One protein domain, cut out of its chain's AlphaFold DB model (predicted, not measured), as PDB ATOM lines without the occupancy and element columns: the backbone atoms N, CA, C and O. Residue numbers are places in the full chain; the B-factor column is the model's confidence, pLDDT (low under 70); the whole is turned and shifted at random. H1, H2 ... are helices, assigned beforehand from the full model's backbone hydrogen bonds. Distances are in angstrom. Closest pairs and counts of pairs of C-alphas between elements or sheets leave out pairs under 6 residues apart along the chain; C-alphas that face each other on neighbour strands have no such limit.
ATOM      1  N   GLY A   2     -42.106  34.215 -15.155       73.12
ATOM      2  CA  GLY A   2     -40.642  34.166 -14.959       73.12
ATOM      3  C   GLY A   2     -40.029  32.755 -14.988       73.12
ATOM      4  O   GLY A   2     -39.055  32.532 -15.691       73.12
ATOM      5  N   ARG A   3     -40.659  31.769 -14.335       66.50
ATOM      6  CA  ARG A   3     -40.174  30.372 -14.296       66.50
ATOM      7  C   ARG A   3     -40.124  29.679 -15.656       66.50
ATOM      8  O   ARG A   3     -39.112  29.089 -16.000       66.50
ATOM      9  N   LEU A   4     -41.172  29.852 -16.467       71.50
ATOM     10  CA  LEU A   4     -41.204  29.356 -17.849       71.50
ATOM     11  C   LEU A   4     -40.057  29.924 -18.693       71.50
ATOM     12  O   LEU A   4     -39.593  29.257 -19.610       71.50
ATOM     13  N   ARG A   5     -39.588  31.143 -18.389       80.69
ATOM     14  CA  ARG A   5     -38.449  31.741 -19.093       80.69
ATOM     15  C   ARG A   5     -37.133  31.057 -18.730       80.69
ATOM     16  O   ARG A   5     -36.311  30.912 -19.622       80.69
ATOM     17  N   ASN A   6     -36.954  30.592 -17.492       81.56
ATOM     18  CA  ASN A   6     -35.732  29.893 -17.077       81.56
ATOM     19  C   ASN A   6     -35.633  28.505 -17.723       81.56
ATOM     20  O   ASN A   6     -34.608  28.180 -18.321       81.56
ATOM     21  N   THR A   7     -36.718  27.722 -17.698       78.69
ATOM     22  CA  THR A   7     -36.777  26.433 -18.404       78.69
ATOM     23  C   THR A   7     -36.629  26.608 -19.913       78.69
ATOM     24  O   THR A   7     -35.866  25.885 -20.552       78.69
ATOM     25  N   ALA A   8     -37.300  27.608 -20.494       82.38
ATOM     26  CA  ALA A   8     -37.171  27.903 -21.917       82.38
ATOM     27  C   ALA A   8     -35.770  28.400 -22.300       82.38
ATOM     28  O   ALA A   8     -35.298  28.078 -23.387       82.38
ATOM     29  N   ALA A   9     -35.085  29.154 -21.436       84.69
ATOM     30  CA  ALA A   9     -33.716  29.601 -21.680       84.69
ATOM     31  C   ALA A   9     -32.740  28.421 -21.696       84.69
ATOM     32  O   ALA A   9     -31.908  28.344 -22.595       84.69
ATOM     33  N   ALA A  10     -32.886  27.470 -20.769       84.25
ATOM     34  CA  ALA A  10     -32.066  26.262 -20.750       84.25
ATOM     35  C   ALA A  10     -32.318  25.379 -21.984       84.25
ATOM     36  O   ALA A  10     -31.369  24.939 -22.630       84.25
ATOM     37  N   ILE A  11     -33.581  25.187 -22.382       83.62
ATOM     38  CA  ILE A  11     -33.911  24.447 -23.613       83.62
ATOM     39  C   ILE A  11     -33.380  25.174 -24.848       83.62
ATOM     40  O   ILE A  11     -32.821  24.535 -25.732       83.62
ATOM     41  N   ARG A  12     -33.482  26.506 -24.905       86.38
ATOM     42  CA  ARG A  12     -32.914  27.297 -26.004       86.38
ATOM     43  C   ARG A  12     -31.392  27.195 -26.058       86.38
ATOM     44  O   ARG A  12     -30.844  27.083 -27.147       86.38
ATOM     45  N   ALA A  13     -30.717  27.200 -24.910       87.38
ATOM     46  CA  ALA A  13     -29.271  27.012 -24.848       87.38
ATOM     47  C   ALA A  13     -28.851  25.646 -25.420       87.38
ATOM     48  O   ALA A  13     -27.807  25.552 -26.055       87.38
ATOM     49  N   MET A  14     -29.687  24.614 -25.257       83.75
ATOM     50  CA  MET A  14     -29.454  23.286 -25.835       83.75
ATOM     51  C   MET A  14     -29.854  23.184 -27.313       83.75
ATOM     52  O   MET A  14     -29.197  22.482 -28.074       83.75
ATOM     53  N   ALA A  15     -30.922  23.870 -27.726       84.94
ATOM     54  CA  ALA A  15     -31.477  23.787 -29.078       84.94
ATOM     55  C   ALA A  15     -30.795  24.739 -30.086       84.94
ATOM     56  O   ALA A  15     -30.921  24.564 -31.296       84.94
ATOM     57  N   GLY A  16     -30.045  25.730 -29.597       90.00
ATOM     58  CA  GLY A  16     -29.327  26.710 -30.408       90.00
ATOM     59  C   GLY A  16     -30.103  28.018 -30.638       90.00
ATOM     60  O   GLY A  16     -31.313  28.101 -30.405       90.00
ATOM     61  N   PRO A  17     -29.414  29.079 -31.103       88.44
ATOM     62  CA  PRO A  17     -29.941  30.448 -31.152       88.44
ATOM     63  C   PRO A  17     -31.083  30.662 -32.157       88.44
ATOM     64  O   PRO A  17     -31.779  31.669 -32.072       88.44
ATOM     65  N   HIS A  18     -31.302  29.725 -33.082       90.19
ATOM     66  CA  HIS A  18     -32.334  29.833 -34.119       90.19
ATOM     67  C   HIS A  18     -33.710  29.298 -33.700       90.19
ATOM     68  O   HIS A  18     -34.654  29.372 -34.484       90.19
ATOM     69  N   TYR A  19     -33.856  28.774 -32.481       88.44
ATOM     70  CA  TYR A  19     -35.151  28.287 -32.017       88.44
ATOM     71  C   TYR A  19     -36.088  29.431 -31.626       88.44
ATOM     72  O   TYR A  19     -35.789  30.235 -30.738       88.44
ATOM     73  N   ASP A  20     -37.262  29.457 -32.260       94.06
ATOM     74  CA  ASP A  20     -38.337  30.390 -31.939       94.06
ATOM     75  C   ASP A  20     -38.718  30.282 -30.451       94.06
ATOM     76  O   ASP A  20     -39.069  29.219 -29.927       94.06
ATOM     77  N   SER A  21     -38.662  31.426 -29.766       91.62
ATOM     78  CA  SER A  21     -39.029  31.579 -28.360       91.62
ATOM     79  C   SER A  21     -40.411  31.010 -28.052       91.62
ATOM     80  O   SER A  21     -40.614  30.423 -26.986       91.62
ATOM     81  N   HIS A  22     -41.355  31.187 -28.976       92.38
ATOM     82  CA  HIS A  22     -42.728  30.741 -28.809       92.38
ATOM     83  C   HIS A  22     -42.846  29.215 -28.926       92.38
ATOM     84  O   HIS A  22     -43.549  28.578 -28.135       92.38
ATOM     85  N   ALA A  23     -42.096  28.611 -29.853       92.31
ATOM     86  CA  ALA A  23     -42.034  27.163 -30.009       92.31
ATOM     87  C   ALA A  23     -41.475  26.488 -28.746       92.31
ATOM     88  O   ALA A  23     -42.058  25.517 -28.262       92.31
ATOM     89  N   VAL A  24     -40.416  27.049 -28.151       91.88
ATOM     90  CA  VAL A  24     -39.827  26.512 -26.911       91.88
ATOM     91  C   VAL A  24     -40.810  26.592 -25.739       91.88
ATOM     92  O   VAL A  24     -41.000  25.609 -25.026       91.88
ATOM     93  N   LEU A  25     -41.490  27.727 -25.550       91.56
ATOM     94  CA  LEU A  25     -42.496  27.866 -24.486       91.56
ATOM     95  C   LEU A  25     -43.669  26.893 -24.668       91.56
ATOM     96  O   LEU A  25     -44.174  26.341 -23.687       91.56
ATOM     97  N   THR A  26     -44.066  26.645 -25.916       94.06
ATOM     98  CA  THR A  26     -45.102  25.662 -26.253       94.06
ATOM     99  C   THR A  26     -44.634  24.238 -25.940       94.06
ATOM    100  O   THR A  26     -45.383  23.453 -25.365       94.06
ATOM    101  N   GLN A  27     -43.379  23.893 -26.229       92.38
ATOM    102  CA  GLN A  27     -42.830  22.587 -25.855       92.38
ATOM    103  C   GLN A  27     -42.762  22.397 -24.336       92.38
ATOM    104  O   GLN A  27     -43.119  21.327 -23.844       92.38
ATOM    105  N   VAL A  28     -42.383  23.431 -23.577       93.06
ATOM    106  CA  VAL A  28     -42.364  23.374 -22.104       93.06
ATOM    107  C   VAL A  28     -43.767  23.160 -21.536       93.06
ATOM    108  O   VAL A  28     -43.944  22.356 -20.619       93.06
ATOM    109  N   SER A  29     -44.785  23.837 -22.072       93.56
ATOM    110  CA  SER A  29     -46.162  23.661 -21.595       93.56
ATOM    111  C   SER A  29     -46.697  22.257 -21.899       93.56
ATOM    112  O   SER A  29     -47.301  21.629 -21.023       93.56
ATOM    113  N   ILE A  30     -46.399  21.713 -23.085       95.44
ATOM    114  CA  ILE A  30     -46.736  20.332 -23.458       95.44
ATOM    115  C   ILE A  30     -46.012  19.332 -22.544       95.44
ATOM    116  O   ILE A  30     -46.642  18.388 -22.058       95.44
ATOM    117  N   LEU A  31     -44.727  19.559 -22.251       95.56
ATOM    118  CA  LEU A  31     -43.924  18.718 -21.358       95.56
ATOM    119  C   LEU A  31     -44.519  18.674 -19.947       95.56
ATOM    120  O   LEU A  31     -44.717  17.591 -19.395       95.56
ATOM    121  N   ARG A  32     -44.900  19.831 -19.392       94.62
ATOM    122  CA  ARG A  32     -45.569  19.916 -18.083       94.62
ATOM    123  C   ARG A  32     -46.915  19.199 -18.080       94.62
ATOM    124  O   ARG A  32     -47.196  18.421 -17.169       94.62
ATOM    125  N   ALA A  33     -47.723  19.385 -19.122       95.62
ATOM    126  CA  ALA A  33     -48.992  18.675 -19.263       95.62
ATOM    127  C   ALA A  33     -48.794  17.152 -19.382       95.62
ATOM    128  O   ALA A  33     -49.615  16.368 -18.896       95.62
ATOM    129  N   ARG A  34     -47.709  16.696 -20.023       96.81
ATOM    130  CA  ARG A  34     -47.370  15.271 -20.115       96.81
ATOM    131  C   ARG A  34     -46.906  14.712 -18.772       96.81
ATOM    132  O   ARG A  34     -47.398  13.662 -18.365       96.81
ATOM    133  N   MET A  35     -46.041  15.429 -18.064       96.44
ATOM    134  CA  MET A  35     -45.593  15.065 -16.721       96.44
ATOM    135  C   MET A  35     -46.772  14.975 -15.743       96.44
ATOM    136  O   MET A  35     -46.887  13.984 -15.024       96.44
ATOM    137  N   GLY A  36     -47.701  15.937 -15.771       95.62
ATOM    138  CA  GLY A  36     -48.932  15.884 -14.974       95.62
ATOM    139  C   GLY A  36     -49.772  14.635 -15.265       95.62
ATOM    140  O   GLY A  36     -50.206  13.948 -14.342       95.62
ATOM    141  N   ARG A  37     -49.924  14.261 -16.545       97.25
ATOM    142  CA  ARG A  37     -50.609  13.017 -16.936       97.25
ATOM    143  C   ARG A  37     -49.904  11.767 -16.412       97.25
ATOM    144  O   ARG A  37     -50.577  10.872 -15.913       97.25
ATOM    145  N   LEU A  38     -48.574  11.704 -16.495       97.19
ATOM    146  CA  LEU A  38     -47.801  10.560 -16.003       97.19
ATOM    147  C   LEU A  38     -47.866  10.425 -14.473       97.19
ATOM    148  O   LEU A  38     -48.005   9.308 -13.974       97.19
ATOM    149  N   ARG A  39     -47.845  11.540 -13.733       96.31
ATOM    150  CA  ARG A  39     -48.012  11.551 -12.266       96.31
ATOM    151  C   ARG A  39     -49.380  11.046 -11.823       96.31
ATOM    152  O   ARG A  39     -49.466  10.344 -10.823       96.31
ATOM    153  N   ASN A  40     -50.418  11.327 -12.605       96.38
ATOM    154  CA  ASN A  40     -51.783  10.890 -12.314       96.38
ATOM    155  C   ASN A  40     -52.067   9.439 -12.737       96.38
ATOM    156  O   ASN A  40     -53.194   8.964 -12.613       96.38
ATOM    157  N   THR A  41     -51.073   8.705 -13.246       97.44
ATOM    158  CA  THR A  41     -51.262   7.283 -13.550       97.44
ATOM    159  C   THR A  41     -51.370   6.462 -12.266       97.44
ATOM    160  O   THR A  41     -50.646   6.691 -11.300       97.44
ATOM    161  N   ALA A  42     -52.210   5.423 -12.268       96.81
ATOM    162  CA  ALA A  42     -52.364   4.526 -11.117       96.81
ATOM    163  C   ALA A  42     -51.043   3.849 -10.688       96.81
ATOM    164  O   ALA A  42     -50.895   3.435  -9.540       96.81
ATOM    165  N   ALA A  43     -50.076   3.704 -11.598       95.69
ATOM    166  CA  ALA A  43     -48.741   3.211 -11.272       95.69
ATOM    167  C   ALA A  43     -47.932   4.243 -10.472       95.69
ATOM    168  O   ALA A  43     -47.381   3.892  -9.433       95.69
ATOM    169  N   ALA A  44     -47.912   5.502 -10.918       96.50
ATOM    170  CA  ALA A  44     -47.241   6.588 -10.213       96.50
ATOM    171  C   ALA A  44     -47.886   6.858  -8.849       96.50
ATOM    172  O   ALA A  44     -47.174   6.950  -7.858       96.50
ATOM    173  N   ILE A  45     -49.220   6.888  -8.771       96.75
ATOM    174  CA  ILE A  45     -49.947   7.073  -7.506       96.75
ATOM    175  C   ILE A  45     -49.611   5.952  -6.518       96.75
ATOM    176  O   ILE A  45     -49.315   6.230  -5.364       96.75
ATOM    177  N   ARG A  46     -49.589   4.685  -6.958       96.25
ATOM    178  CA  ARG A  46     -49.206   3.560  -6.086       96.25
ATOM    179  C   ARG A  46     -47.743   3.621  -5.659       96.25
ATOM    180  O   ARG A  46     -47.451   3.339  -4.503       96.25
ATOM    181  N   ALA A  47     -46.841   3.996  -6.565       96.06
ATOM    182  CA  ALA A  47     -45.435   4.196  -6.229       96.06
ATOM    183  C   ALA A  47     -45.271   5.307  -5.181       96.06
ATOM    184  O   ALA A  47     -44.508   5.129  -4.239       96.06
ATOM    185  N   MET A  48     -46.048   6.388  -5.308       95.56
ATOM    186  CA  MET A  48     -46.102   7.507  -4.367       95.56
ATOM    187  C   MET A  48     -46.998   7.266  -3.136       95.56
ATOM    188  O   MET A  48     -47.179   8.167  -2.335       95.56
ATOM    189  N   ALA A  49     -47.601   6.095  -2.959       95.56
ATOM    190  CA  ALA A  49     -48.386   5.785  -1.758       95.56
ATOM    191  C   ALA A  49     -47.629   4.854  -0.798       95.56
ATOM    192  O   ALA A  49     -48.138   4.503   0.264       95.56
ATOM    193  N   GLY A  50     -46.427   4.407  -1.174       96.31
ATOM    194  CA  GLY A  50     -45.634   3.505  -0.348       96.31
ATOM    195  C   GLY A  50     -45.141   4.170   0.951       96.31
ATOM    196  O   GLY A  50     -44.806   5.346   0.962       96.31
ATOM    197  N   PRO A  51     -44.998   3.438   2.061       89.88
ATOM    198  CA  PRO A  51     -44.488   4.009   3.314       89.88
ATOM    199  C   PRO A  51     -42.983   4.358   3.292       89.88
ATOM    200  O   PRO A  51     -42.483   4.973   4.228       89.88
ATOM    201  N   HIS A  52     -42.247   3.971   2.243       89.75
ATOM    202  CA  HIS A  52     -40.785   4.119   2.160       89.75
ATOM    203  C   HIS A  52     -40.275   4.520   0.769       89.75
ATOM    204  O   HIS A  52     -39.126   4.225   0.435       89.75
ATOM    205  N   TYR A  53     -41.110   5.119  -0.085       91.00
ATOM    206  CA  TYR A  53     -40.602   5.589  -1.374       91.00
ATOM    207  C   TYR A  53     -39.929   6.949  -1.201       91.00
ATOM    208  O   TYR A  53     -40.430   7.835  -0.511       91.00
ATOM    209  N   ASP A  54     -38.799   7.111  -1.875       95.56
ATOM    210  CA  ASP A  54     -38.229   8.423  -2.121       95.56
ATOM    211  C   ASP A  54     -39.070   9.104  -3.212       95.56
ATOM    212  O   ASP A  54     -39.076   8.684  -4.378       95.56
ATOM    213  N   SER A  55     -39.842  10.119  -2.818       94.12
ATOM    214  CA  SER A  55     -40.692  10.890  -3.727       94.12
ATOM    215  C   SER A  55     -39.883  11.499  -4.861       94.12
ATOM    216  O   SER A  55     -40.331  11.473  -6.009       94.12
ATOM    217  N   HIS A  56     -38.661  11.938  -4.575       95.00
ATOM    218  CA  HIS A  56     -37.774  12.535  -5.555       95.00
ATOM    219  C   HIS A  56     -37.357  11.518  -6.627       95.00
ATOM    220  O   HIS A  56     -37.419  11.812  -7.823       95.00
ATOM    221  N   ALA A  57     -37.029  10.282  -6.238       96.06
ATOM    222  CA  ALA A  57     -36.674   9.221  -7.182       96.06
ATOM    223  C   ALA A  57     -37.831   8.876  -8.140       96.06
ATOM    224  O   ALA A  57     -37.621   8.712  -9.345       96.06
ATOM    225  N   VAL A  58     -39.067   8.815  -7.629       96.25
ATOM    226  CA  VAL A  58     -40.259   8.553  -8.454       96.25
ATOM    227  C   VAL A  58     -40.525   9.715  -9.415       96.25
ATOM    228  O   VAL A  58     -40.787   9.490 -10.598       96.25
ATOM    229  N   LEU A  59     -40.409  10.960  -8.944       96.19
ATOM    230  CA  LEU A  59     -40.564  12.147  -9.790       96.19
ATOM    231  C   LEU A  59     -39.488  12.233 -10.871       96.19
ATOM    232  O   LEU A  59     -39.818  12.540 -12.015       96.19
ATOM    233  N   THR A  60     -38.251  11.862 -10.546       96.94
ATOM    234  CA  THR A  60     -37.146  11.792 -11.508       96.94
ATOM    235  C   THR A  60     -37.442  10.787 -12.618       96.94
ATOM    236  O   THR A  60     -37.308  11.101 -13.800       96.94
ATOM    237  N   GLN A  61     -37.931   9.592 -12.272       97.38
ATOM    238  CA  GLN A  61     -38.310   8.584 -13.268       97.38
ATOM    239  C   GLN A  61     -39.470   9.044 -14.157       97.38
ATOM    240  O   GLN A  61     -39.471   8.786 -15.362       97.38
ATOM    241  N   ILE A  62     -40.453   9.742 -13.584       97.56
ATOM    242  CA  ILE A  62     -41.578  10.298 -14.340       97.56
ATOM    243  C   ILE A  62     -41.106  11.414 -15.283       97.56
ATOM    244  O   ILE A  62     -41.523  11.436 -16.443       97.56
ATOM    245  N   ALA A  63     -40.226  12.301 -14.818       97.25
ATOM    246  CA  ALA A  63     -39.653  13.378 -15.618       97.25
ATOM    247  C   ALA A  63     -38.817  12.825 -16.783       97.25
ATOM    248  O   ALA A  63     -39.070  13.183 -17.932       97.25
ATOM    249  N   LEU A  64     -37.913  11.872 -16.521       97.62
ATOM    250  CA  LEU A  64     -37.126  11.190 -17.557       97.62
ATOM    251  C   LEU A  64     -38.019  10.494 -18.587       97.62
ATOM    252  O   LEU A  64     -37.772  10.578 -19.789       97.62
ATOM    253  N   ARG A  65     -39.097   9.839 -18.142       97.69
ATOM    254  CA  ARG A  65     -40.065   9.229 -19.058       97.69
ATOM    255  C   ARG A  65     -40.757  10.274 -19.934       97.69
ATOM    256  O   ARG A  65     -40.865  10.056 -21.135       97.69
ATOM    257  N   ALA A  66     -41.204  11.393 -19.363       97.31
ATOM    258  CA  ALA A  66     -41.854  12.468 -20.115       97.31
ATOM    259  C   ALA A  66     -40.923  13.069 -21.179       97.31
ATOM    260  O   ALA A  66     -41.334  13.290 -22.315       97.31
ATOM    261  N   VAL A  67     -39.664  13.302 -20.804       97.38
ATOM    262  CA  VAL A  67     -38.609  13.857 -21.658       97.38
ATOM    263  C   VAL A  67     -38.293  12.907 -22.818       97.38
ATOM    264  O   VAL A  67     -38.328  13.327 -23.974       97.38
ATOM    265  N   ARG A  68     -38.114  11.610 -22.542       97.50
ATOM    266  CA  ARG A  68     -37.848  10.589 -23.569       97.50
ATOM    267  C   ARG A  68     -39.030  10.344 -24.503       97.50
ATOM    268  O   ARG A  68     -38.821  10.156 -25.695       97.50
ATOM    269  N   GLU A  69     -40.266  10.387 -23.999       96.94
ATOM    270  CA  GLU A  69     -41.477  10.278 -24.834       96.94
ATOM    271  C   GLU A  69     -41.624  11.445 -25.825       96.94
ATOM    272  O   GLU A  69     -42.333  11.312 -26.819       96.94
ATOM    273  N   MET A  70     -40.952  12.574 -25.574       95.69
ATOM    274  CA  MET A  70     -40.903  13.725 -26.479       95.69
ATOM    275  C   MET A  70     -39.548  13.896 -27.172       95.69
ATOM    276  O   MET A  70     -39.301  14.943 -27.768       95.69
ATOM    277  N   SER A  71     -38.674  12.887 -27.093       96.44
ATOM    278  CA  SER A  71     -37.337  12.898 -27.696       96.44
ATOM    279  C   SER A  71     -36.467  14.087 -27.261       96.44
ATOM    280  O   SER A  71     -35.655  14.590 -28.034       96.44
ATOM    281  N   LEU A  72     -36.646  14.558 -26.025       95.12
ATOM    282  CA  LEU A  72     -35.836  15.615 -25.425       95.12
ATOM    283  C   LEU A  72     -34.611  15.014 -24.705       95.12
ATOM    284  O   LEU A  72     -34.654  13.853 -24.293       95.12
ATOM    285  N   PRO A  73     -33.518  15.779 -24.535       96.19
ATOM    286  CA  PRO A  73     -32.349  15.318 -23.790       96.19
ATOM    287  C   PRO A  73     -32.671  15.140 -22.301       96.19
ATOM    288  O   PRO A  73     -33.402  15.944 -21.721       96.19
ATOM    289  N   ASP A  74     -32.085  14.116 -21.672       96.12
ATOM    290  CA  ASP A  74     -32.336  13.757 -20.264       96.12
ATOM    291  C   ASP A  74     -32.043  14.919 -19.284       96.12
ATOM    292  O   ASP A  74     -32.692  15.014 -18.246       96.12
ATOM    293  N   SER A  75     -31.167  15.870 -19.642       94.75
ATOM    294  CA  SER A  75     -30.905  17.108 -18.880       94.75
ATOM    295  C   SER A  75     -32.140  18.004 -18.696       94.75
ATOM    296  O   SER A  75     -32.196  18.807 -17.766       94.75
ATOM    297  N   CYS A  76     -33.163  17.869 -19.548       94.94
ATOM    298  CA  CYS A  76     -34.443  18.554 -19.368       94.94
ATOM    299  C   CYS A  76     -35.235  18.031 -18.161       94.94
ATOM    300  O   CYS A  76     -36.124  18.734 -17.680       94.94
ATOM    301  N   ALA A  77     -34.960  16.812 -17.682       96.25
ATOM    302  CA  ALA A  77     -35.692  16.222 -16.564       96.25
ATOM    303  C   ALA A  77     -35.417  16.975 -15.255       96.25
ATOM    304  O   ALA A  77     -36.361  17.279 -14.529       96.25
ATOM    305  N   ASP A  78     -34.166  17.371 -15.007       94.75
ATOM    306  CA  ASP A  78     -33.773  18.101 -13.794       94.75
ATOM    307  C   ASP A  78     -34.472  19.462 -13.689       94.75
ATOM    308  O   ASP A  78     -34.900  19.887 -12.614       94.75
ATOM    309  N   LEU A  79     -34.673  20.130 -14.826       93.62
ATOM    310  CA  LEU A  79     -35.389  21.404 -14.878       93.62
ATOM    311  C   LEU A  79     -36.868  21.257 -14.495       93.62
ATOM    312  O   LEU A  79     -37.430  22.151 -13.866       93.62
ATOM    313  N   LEU A  80     -37.500  20.135 -14.857       93.94
ATOM    314  CA  LEU A  80     -38.893  19.857 -14.503       93.94
ATOM    315  C   LEU A  80     -39.069  19.537 -13.023       93.94
ATOM    316  O   LEU A  80     -40.088  19.908 -12.440       93.94
ATOM    317  N   ILE A  81     -38.102  18.833 -12.435       94.56
ATOM    318  CA  ILE A  81     -38.117  18.488 -11.012       94.56
ATOM    319  C   ILE A  81     -37.995  19.779 -10.191       94.56
ATOM    320  O   ILE A  81     -38.874  20.068  -9.381       94.56
ATOM    321  N   ASN A  82     -37.013  20.624 -10.522       92.50
ATOM    322  CA  ASN A  82     -36.799  21.914  -9.861       92.50
ATOM    323  C   ASN A  82     -37.985  22.882 -10.021       92.50
ATOM    324  O   ASN A  82     -38.331  23.611  -9.092       92.50
ATOM    325  N   ASP A  83     -38.626  22.914 -11.193       89.31
ATOM    326  CA  ASP A  83     -39.823  23.737 -11.403       89.31
ATOM    327  C   ASP A  83     -40.994  23.257 -10.533       89.31
ATOM    328  O   ASP A  83     -41.761  24.071 -10.018       89.31
ATOM    329  N   ASN A  84     -41.124  21.945 -10.342       86.75
ATOM    330  CA  ASN A  84     -42.239  21.385  -9.600       86.75
ATOM    331  C   ASN A  84     -42.142  21.612  -8.085       86.75
ATOM    332  O   ASN A  84     -43.167  21.819  -7.435       86.75
ATOM    333  N   ASP A  85     -40.938  21.573  -7.523       85.88
ATOM    334  CA  ASP A  85     -40.740  21.859  -6.098       85.88
ATOM    335  C   ASP A  85     -41.102  23.316  -5.776       85.88
ATOM    336  O   ASP A  85     -41.688  23.615  -4.735       85.88
ATOM    337  N   ASN A  86     -40.872  24.224  -6.727       83.44
ATOM    338  CA  ASN A  86     -41.286  25.619  -6.604       83.44
ATOM    339  C   ASN A  86     -42.811  25.812  -6.683       83.44
ATOM    340  O   ASN A  86     -43.344  26.680  -5.994       83.44
ATOM    341  N   ASP A  87     -43.524  25.021  -7.490       80.75
ATOM    342  CA  ASP A  87     -44.991  25.107  -7.587       80.75
ATOM    343  C   ASP A  87     -45.692  24.583  -6.318       80.75
ATOM    344  O   ASP A  87     -46.740  25.105  -5.932       80.75
ATOM    345  N   ASN A  88     -45.105  23.595  -5.634       80.12
ATOM    346  CA  ASN A  88     -45.591  23.152  -4.324       80.12
ATOM    347  C   ASN A  88     -45.360  24.220  -3.242       80.12
ATOM    348  O   ASN A  88     -46.285  24.522  -2.490       80.12
ATOM    349  N   ASN A  89     -44.179  24.849  -3.220       79.50
ATOM    350  CA  ASN A  89     -43.858  25.910  -2.257       79.50
ATOM    351  C   ASN A  89     -44.771  27.143  -2.393       79.50
ATOM    352  O   ASN A  89     -45.102  27.781  -1.394       79.50
ATOM    353  N   ASP A  90     -45.184  27.499  -3.613       76.38
ATOM    354  CA  ASP A  90     -46.141  28.593  -3.814       76.38
ATOM    355  C   ASP A  90     -47.538  28.238  -3.316       76.38
ATOM    356  O   ASP A  90     -48.190  29.073  -2.692       76.38
ATOM    357  N   ARG A  91     -48.001  27.010  -3.587       75.38
ATOM    358  CA  ARG A  91     -49.304  26.548  -3.103       75.38
ATOM    359  C   ARG A  91     -49.351  26.543  -1.585       75.38
ATOM    360  O   ARG A  91     -50.336  27.001  -1.027       75.38
ATOM    361  N   GLU A  92     -48.294  26.078  -0.923       72.81
ATOM    362  CA  GLU A  92     -48.205  26.132   0.539       72.81
ATOM    363  C   GLU A  92     -48.219  27.575   1.068       72.81
ATOM    364  O   GLU A  92     -48.907  27.849   2.047       72.81
ATOM    365  N   ARG A  93     -47.563  28.531   0.390       73.50
ATOM    366  CA  ARG A  93     -47.653  29.956   0.764       73.50
ATOM    367  C   ARG A  93     -49.029  30.568   0.539       73.50
ATOM    368  O   ARG A  93     -49.393  31.491   1.263       73.50
ATOM    369  N   GLU A  94     -49.768  30.115  -0.468       72.25
ATOM    370  CA  GLU A  94     -51.112  30.622  -0.751       72.25
ATOM    371  C   GLU A  94     -52.106  30.238   0.357       72.25
ATOM    372  O   GLU A  94     -52.924  31.071   0.741       72.25
ATOM    373  N   TRP A  95     -51.960  29.053   0.959       63.53
ATOM    374  CA  TRP A  95     -52.736  28.650   2.142       63.53
ATOM    375  C   TRP A  95     -52.406  29.466   3.404       63.53
ATOM    376  O   TRP A  95     -53.233  29.587   4.304       63.53
ATOM    377  N   ASP A  96     -51.215  30.065   3.476       62.94
ATOM    378  CA  ASP A  96     -50.818  30.969   4.565       62.94
ATOM    379  C   ASP A  96     -51.199  32.437   4.304       62.94
ATOM    380  O   ASP A  96     -50.852  33.338   5.078       62.94
ATOM    381  N   SER A  97     -51.922  32.708   3.214       66.69
ATOM    382  CA  SER A  97     -52.286  34.067   2.847       66.69
ATOM    383  C   SER A  97     -53.220  34.680   3.912       66.69
ATOM    384  O   SER A  97     -54.207  34.053   4.313       66.69
TER     385      SER A  97
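Overview. This is residues 2 to 97 of the 421 residues of an uncharacterized protein of Chilo suppressalis (UniProt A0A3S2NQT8). Two helices, H2 and H4, pack on each other at a steep tilt of 53 degrees to make an elongated base, and H1 and H5 rise from the same side of it with their lines at 1 degrees, running opposite ways along the chain, H1 packed on H2 and H5 on H4. Short H3 sits at one end of the base, while residues 88 to 97, mostly the last part of H5, stick out. The 96 printed residues hold five named helices, H1 to H5 in order, and no named strand: all helix. The whole is only just compact, close to loose, with a radius of gyration of the C-alphas of 14.5 A, and flat, spanning 47 by 36 by 17 A.

Arrangement. H1, residues 2 to 15, touches residues 21 to 28 alone of H2, residues 21 to 39, about perpendicular at 74 degrees; the closest C-alphas, of Ala 8 and Val 24, are 5.8 A apart. H3, residues 42 to 47, and H4, residues 55 to 69, form a hairpin but only just touch, with 3 pairs of C-alphas within 8 A, the closest those of Ala 47 and Val 58 at 7.1 A. H4, the hub, touches H2 at a steep tilt of 53 degrees, opposite ways; the closest C-alphas are those of Met 35 and Ala 66, 5.7 A. H5, residues 75 to 95, touches H4 with residues 76 to 81 alone, at a steep tilt of 52 degrees, opposite ways; the closest C-alphas are those of Ala 63 and Ala 77, 5.0 A. H5 touches H1 with residues 76 to 83 alone, at a shallow tilt of 1 degrees, opposite ways; the closest C-alphas are those of Thr 7 and Leu 79, 6.3 A. H1 is apart from H3 and H4, and H3 from H5. Every O i to N i+4 pair is within hydrogen-bond range in H1, H2, H3 and H4, and 15 of 17 in H5.

Along the chain. H1 begins at C-alpha 2, (-40.642, 34.166, -14.959), and measures 19.8 A from first to last C-alpha; H2 measures 27.2 A, H3 8.5 A and H4 21.1 A. H5, 32.4 A, ends at C-alpha 95, (-52.736, 28.650, 2.142).

Size, cuts and confidence. The C-alphas farthest apart, of His 18 and Pro 51, are 47.1 A apart. The printed part has no cut and no long link. Residues 49 to 54 stand free. pLDDT is under 70 at residues 3 and 95 to 97.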